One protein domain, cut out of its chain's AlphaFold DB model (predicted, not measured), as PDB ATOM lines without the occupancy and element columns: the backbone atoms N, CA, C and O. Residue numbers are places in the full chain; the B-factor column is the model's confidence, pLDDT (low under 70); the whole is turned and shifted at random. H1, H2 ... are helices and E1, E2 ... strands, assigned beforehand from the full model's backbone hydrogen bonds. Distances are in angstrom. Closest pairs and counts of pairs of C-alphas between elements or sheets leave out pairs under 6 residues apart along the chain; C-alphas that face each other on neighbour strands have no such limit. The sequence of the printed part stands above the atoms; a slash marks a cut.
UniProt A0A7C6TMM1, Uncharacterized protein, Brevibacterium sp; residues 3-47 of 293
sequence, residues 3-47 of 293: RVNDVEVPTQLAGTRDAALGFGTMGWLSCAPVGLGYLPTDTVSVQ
ATOM      1  N   ARG A   3     167.222 243.481 243.518       92.19
ATOM      2  CA  ARG A   3     166.498 242.205 243.497       92.19
ATOM      3  C   ARG A   3     166.072 241.848 242.082       92.19
ATOM      4  O   ARG A   3     165.634 242.715 241.327       92.19
ATOM      5  N   VAL A   4     166.155 240.566 241.756       92.81
ATOM      6  CA  VAL A   4     165.728 239.991 240.479       92.81
ATOM      7  C   VAL A   4     164.797 238.835 240.796       92.81
ATOM      8  O   VAL A   4     165.206 237.891 241.466       92.81
ATOM      9  N   ASN A   5     163.538 238.928 240.369       92.06
ATOM     10  CA  ASN A   5     162.483 237.967 240.705       92.06
ATOM     11  C   ASN A   5     162.412 237.703 242.223       92.06
ATOM     12  O   ASN A   5     162.439 236.561 242.670       92.06
ATOM     13  N   ASP A   6     162.418 238.788 243.006       90.12
ATOM     14  CA  ASP A   6     162.460 238.822 244.478       90.12
ATOM     15  C   ASP A   6     163.721 238.249 245.148       90.12
ATOM     16  O   ASP A   6     163.905 238.415 246.360       90.12
ATOM     17  N   VAL A   7     164.650 237.682 244.375       91.38
ATOM     18  CA  VAL A   7     165.943 237.188 244.859       91.38
ATOM     19  C   VAL A   7     166.941 238.333 244.938       91.38
ATOM     20  O   VAL A   7     167.122 239.098 243.992       91.38
ATOM     21  N   GLU A   8     167.599 238.461 246.084       92.00
ATOM     22  CA  GLU A   8     168.611 239.486 246.301       92.00
ATOM     23  C   GLU A   8     169.889 239.176 245.518       92.00
ATOM     24  O   GLU A   8     170.428 238.071 245.585       92.00
ATOM     25  N   VAL A   9     170.374 240.168 244.773       92.69
ATOM     26  CA  VAL A   9     171.608 240.060 243.996       92.69
ATOM     27  C   VAL A   9     172.727 240.766 244.759       92.69
ATOM     28  O   VAL A   9     172.590 241.956 245.051       92.69
ATOM     29  N   PRO A  10     173.853 240.088 245.047       92.62
ATOM     30  CA  PRO A  10     175.011 240.734 245.644       92.62
ATOM     31  C   PRO A  10     175.523 241.871 244.758       92.62
ATOM     32  O   PRO A  10     175.765 241.683 243.563       92.62
ATOM     33  N   THR A  11     175.713 243.045 245.355       91.00
ATOM     34  CA  THR A  11     176.233 244.236 244.673       91.00
ATOM     35  C   THR A  11     177.471 244.778 245.372       91.00
ATOM     36  O   THR A  11     177.535 244.774 246.600       91.00
ATOM     37  N   GLN A  12     178.411 245.309 244.599       89.88
ATOM     38  CA  GLN A  12     179.537 246.104 245.080       89.88
ATOM     39  C   GLN A  12     179.266 247.593 244.865       89.88
ATOM     40  O   GLN A  12     178.680 247.994 243.858       89.88
ATOM     41  N   LEU A  13     179.704 248.397 245.831       88.81
ATOM     42  CA  LEU A  13     179.611 249.852 245.814       88.81
ATOM     43  C   LEU A  13     180.907 250.452 245.260       88.81
ATOM     44  O   LEU A  13     181.994 250.084 245.701       88.81
ATOM     45  N   ALA A  14     180.789 251.427 244.364       86.69
ATOM     46  CA  ALA A  14     181.893 252.256 243.901       86.69
ATOM     47  C   ALA A  14     181.498 253.737 243.980       86.69
ATOM     48  O   ALA A  14     180.466 254.154 243.451       86.69
ATOM     49  N   GLY A  15     182.317 254.552 244.642       86.38
ATOM     50  CA  GLY A  15     182.038 255.973 244.820       86.38
ATOM     51  C   GLY A  15     183.053 256.666 245.718       86.38
ATOM     52  O   GLY A  15     183.955 256.038 246.272       86.38
ATOM     53  N   THR A  16     182.909 257.981 245.855       88.75
ATOM     54  CA  THR A  16     183.727 258.783 246.769       88.75
ATOM     55  C   THR A  16     183.104 258.825 248.163       88.75
ATOM     56  O   THR A  16     181.905 258.606 248.341       88.75
ATOM     57  N   ARG A  17     183.915 259.166 249.171       88.19
ATOM     58  CA  ARG A  17     183.432 259.370 250.546       88.19
ATOM     59  C   ARG A  17     182.353 260.457 250.627       88.19
ATOM     60  O   ARG A  17     181.392 260.291 251.368       88.19
ATOM     61  N   ASP A  18     182.492 261.536 249.862       88.25
ATOM     62  CA  ASP A  18     181.528 262.644 249.857       88.25
ATOM     63  C   ASP A  18     180.169 262.209 249.293       88.25
ATOM     64  O   ASP A  18     179.126 262.558 249.847       88.25
ATOM     65  N   ALA A  19     180.170 261.360 248.257       86.38
ATOM     66  CA  ALA A  19     178.948 260.780 247.711       86.38
ATOM     67  C   ALA A  19     178.230 259.878 248.735       86.38
ATOM     68  O   ALA A  19     177.001 259.889 248.797       86.38
ATOM     69  N   ALA A  20     178.971 259.178 249.604       83.56
ATOM     70  CA  ALA A  20     178.394 258.401 250.708       83.56
ATOM     71  C   ALA A  20     177.723 259.275 251.783       83.56
ATOM     72  O   ALA A  20     176.809 258.819 252.463       83.56
ATOM     73  N   LEU A  21     178.136 260.539 251.910       87.00
ATOM     74  CA  LEU A  21     177.515 261.531 252.795       87.00
ATOM     75  C   LEU A  21     176.360 262.298 252.123       87.00
ATOM     76  O   LEU A  21     175.803 263.211 252.728       87.00
ATOM     77  N   GLY A  22     175.997 261.938 250.886       82.81
ATOM     78  CA  GLY A  22     174.917 262.567 250.119       82.81
ATOM     79  C   GLY A  22     175.364 263.685 249.171       82.81
ATOM     80  O   GLY A  22     174.523 264.284 248.504       82.81
ATOM     81  N   PHE A  23     176.667 263.959 249.057       87.25
ATOM     82  CA  PHE A  23     177.215 264.963 248.140       87.25
ATOM     83  C   PHE A  23     177.701 264.320 246.837       87.25
ATOM     84  O   PHE A  23     178.895 264.277 246.544       87.25
ATOM     85  N   GLY A  24     176.767 263.791 246.047       86.38
ATOM     86  CA  GLY A  24     177.058 263.211 244.737       86.38
ATOM     87  C   GLY A  24     176.230 261.971 244.429       86.38
ATOM     88  O   GLY A  24     175.210 261.709 245.059       86.38
ATOM     89  N   THR A  25     176.680 261.205 243.435       87.56
ATOM     90  CA  THR A  25     176.083 259.916 243.068       87.56
ATOM     91  C   THR A  25     177.070 258.791 243.348       87.56
ATOM     92  O   THR A  25     178.284 258.978 243.250       87.56
ATOM     93  N   MET A  26     176.546 257.625 243.716       87.94
ATOM     94  CA  MET A  26     177.326 256.406 243.895       87.94
ATOM     95  C   MET A  26     176.860 255.343 242.903       87.94
ATOM     96  O   MET A  26     175.690 255.311 242.515       87.94
ATOM     97  N   GLY A  27     177.790 254.494 242.473       88.50
ATOM     98  CA  GLY A  27     177.526 253.377 241.578       88.50
ATOM     99  C   GLY A  27     177.392 252.073 242.354       88.50
ATOM    100  O   GLY A  27     178.221 251.768 243.208       88.50
ATOM    101  N   TRP A  28     176.373 251.283 242.026       88.88
ATOM    102  CA  TRP A  28     176.260 249.890 242.452       88.88
ATOM    103  C   TRP A  28     176.378 249.012 241.218       88.88
ATOM    104  O   TRP A  28     175.657 249.218 240.242       88.88
ATOM    105  N   LEU A  29     177.268 248.028 241.275       90.38
ATOM    106  CA  LEU A  29     177.415 247.009 240.243       90.38
ATOM    107  C   LEU A  29     177.076 245.651 240.844       90.38
ATOM    108  O   LEU A  29     177.439 245.377 241.988       90.38
ATOM    109  N   SER A  30     176.389 244.789 240.099       91.50
ATOM    110  CA  SER A  30     176.216 243.403 240.528       91.50
ATOM    111  C   SER A  30     177.578 242.710 240.561       91.50
ATOM    112  O   SER A  30     178.392 242.860 239.652       91.50
ATOM    113  N   CYS A  31     177.841 241.935 241.612       90.94
ATOM    114  CA  CYS A  31     179.108 241.213 241.760       90.94
ATOM    115  C   CYS A  31     179.305 240.137 240.685       90.94
ATOM    116  O   CYS A  31     180.431 239.725 240.424       90.94
ATOM    117  N   ALA A  32     178.207 239.647 240.109       88.81
ATOM    118  CA  ALA A  32     178.185 238.639 239.064       88.81
ATOM    119  C   ALA A  32     177.125 238.998 238.007       88.81
ATOM    120  O   ALA A  32     176.197 239.763 238.311       88.81
ATOM    121  N   PRO A  33     177.234 238.451 236.782       88.62
ATOM    122  CA  PRO A  33     176.170 238.518 235.790       88.62
ATOM    123  C   PRO A  33     174.849 237.984 236.343       88.62
ATOM    124  O   PRO A  33     174.809 236.961 237.028       88.62
ATOM    125  N   VAL A  34     173.761 238.671 236.012       89.38
ATOM    126  CA  VAL A  34     172.402 238.274 236.378       89.38
ATOM    127  C   VAL A  34     171.751 237.588 235.182       89.38
ATOM    128  O   VAL A  34     171.751 238.127 234.076       89.38
ATOM    129  N   GLY A  35     171.169 236.412 235.407       87.62
ATOM    130  CA  GLY A  35     170.356 235.730 234.405       87.62
ATOM    131  C   GLY A  35     168.977 236.374 234.270       87.62
ATOM    132  O   GLY A  35     168.233 236.427 235.243       87.62
ATOM    133  N   LEU A  36     168.638 236.826 233.063       88.00
ATOM    134  CA  LEU A  36     167.316 237.328 232.679       88.00
ATOM    135  C   LEU A  36     166.867 236.595 231.403       88.00
ATOM    136  O   LEU A  36     167.707 236.142 230.626       88.00
ATOM    137  N   GLY A  37     165.562 236.484 231.178       86.56
ATOM    138  CA  GLY A  37     164.942 235.850 230.010       86.56
ATOM    139  C   GLY A  37     164.561 234.377 230.194       86.56
ATOM    140  O   GLY A  37     164.182 233.729 229.222       86.56
ATOM    141  N   TYR A  38     164.664 233.834 231.412       85.56
ATOM    142  CA  TYR A  38     164.266 232.447 231.714       85.56
ATOM    143  C   TYR A  38     162.780 232.316 232.067       85.56
ATOM    144  O   TYR A  38     162.225 231.217 232.014       85.56
ATOM    145  N   LEU A  39     162.139 233.425 232.431       88.38
ATOM    146  CA  LEU A  39     160.709 233.512 232.696       88.38
ATOM    147  C   LEU A  39     160.015 234.284 231.562       88.38
ATOM    148  O   LEU A  39     160.658 235.077 230.876       88.38
ATOM    149  N   PRO A  40     158.690 234.119 231.382       92.06
ATOM    150  CA  PRO A  40     157.915 234.970 230.473       92.06
ATOM    151  C   PRO A  40     158.034 236.463 230.812       92.06
ATOM    152  O   PRO A  40     157.963 237.308 229.924       92.06
ATOM    153  N   THR A  41     158.234 236.760 232.099       93.38
ATOM    154  CA  THR A  41     158.457 238.100 232.633       93.38
ATOM    155  C   THR A  41     159.460 238.012 233.775       93.38
ATOM    156  O   THR A  41     159.208 237.306 234.751       93.38
ATOM    157  N   ASP A  42     160.557 238.760 233.684       93.19
ATOM    158  CA  ASP A  42     161.484 238.972 234.796       93.19
ATOM    159  C   ASP A  42     161.236 240.337 235.440       93.19
ATOM    160  O   ASP A  42     161.026 241.340 234.755       93.19
ATOM    161  N   THR A  43     161.284 240.391 236.769       92.88
ATOM    162  CA  THR A  43     161.161 241.633 237.539       92.88
ATOM    163  C   THR A  43     162.517 242.020 238.105       92.88
ATOM    164  O   THR A  43     163.075 241.295 238.924       92.88
ATOM    165  N   VAL A  44     163.028 243.192 237.726       93.31
ATOM    166  CA  VAL A  44     164.231 243.783 238.324       93.31
ATOM    167  C   VAL A  44     163.814 244.990 239.152       93.31
ATOM    168  O   VAL A  44     163.190 245.913 238.636       93.31
ATOM    169  N   SER A  45     164.141 244.987 240.442       91.94
ATOM    170  CA  SER A  45     163.799 246.077 241.356       91.94
ATOM    171  C   SER A  45     165.015 246.547 242.145       91.94
ATOM    172  O   SER A  45     165.864 245.757 242.559       91.94
ATOM    173  N   VAL A  46     165.093 247.859 242.366       91.12
ATOM    174  CA  VAL A  46     166.107 248.482 243.215       91.12
ATOM    175  C   VAL A  46     165.390 249.224 244.329       91.12
ATOM    176  O   VAL A  46     164.620 250.147 244.086       91.12
ATOM    177  N   GLN A  47     165.632 248.801 245.563       87.56
ATOM    178  CA  GLN A  47     165.069 249.433 246.752       87.56
ATOM    179  C   GLN A  47     166.014 250.504 247.298       87.56
ATOM    180  O   GLN A  47     167.239 250.340 247.230       87.56
TER     181      GLN A  47
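What this domain is: This is residues 3 to 47 of the 293 residues of an uncharacterized protein of Brevibacterium sp (UniProt A0A7C6TMM1). The model has little regular structure: a loose rod in which strands E1 and E2 form a two-stranded antiparallel ribbon, the small helix H1 sits at one end, and a long loop, residues 31 to 43, reaches the other end and folds back into E3. The printed part has 45 residues, 15 in named elements, in the order E1, H1, E2, E3; its class is mixed. It is loose, with a radius of gyration of the C-alphas of 13.4 A and spans of 41 by 18 by 13 A.

How they stand to each other: E1, residues 11 to 14, and E2, residues 27 to 30, are antiparallel neighbours at 151 degrees. N 12 and O 29 are within hydrogen-bond range at 2.8 A. H1, residues 17 to 20, is too short for an O i to N i+4 pair; its one O i to N i+3 pair is within range. E3, residues 44 to 46, pairs with no named strand and is apart from E1, H1 and E2.

Where its parts are: E1 begins at C-alpha 11 (176.233, 244.236, 244.673) and measures 9.8 A, H1 5.1 A, E2 10.1 A. E3, 7.0 A, ends at C-alpha 46 (166.107, 248.482, 243.215).

The domain as a whole: The C-alphas farthest apart, of Asp 18 and Pro 40, are 41.2 A apart. The link E2 to E3 is long. The printed part has no cut, and no printed residue is under 70 in pLDDT.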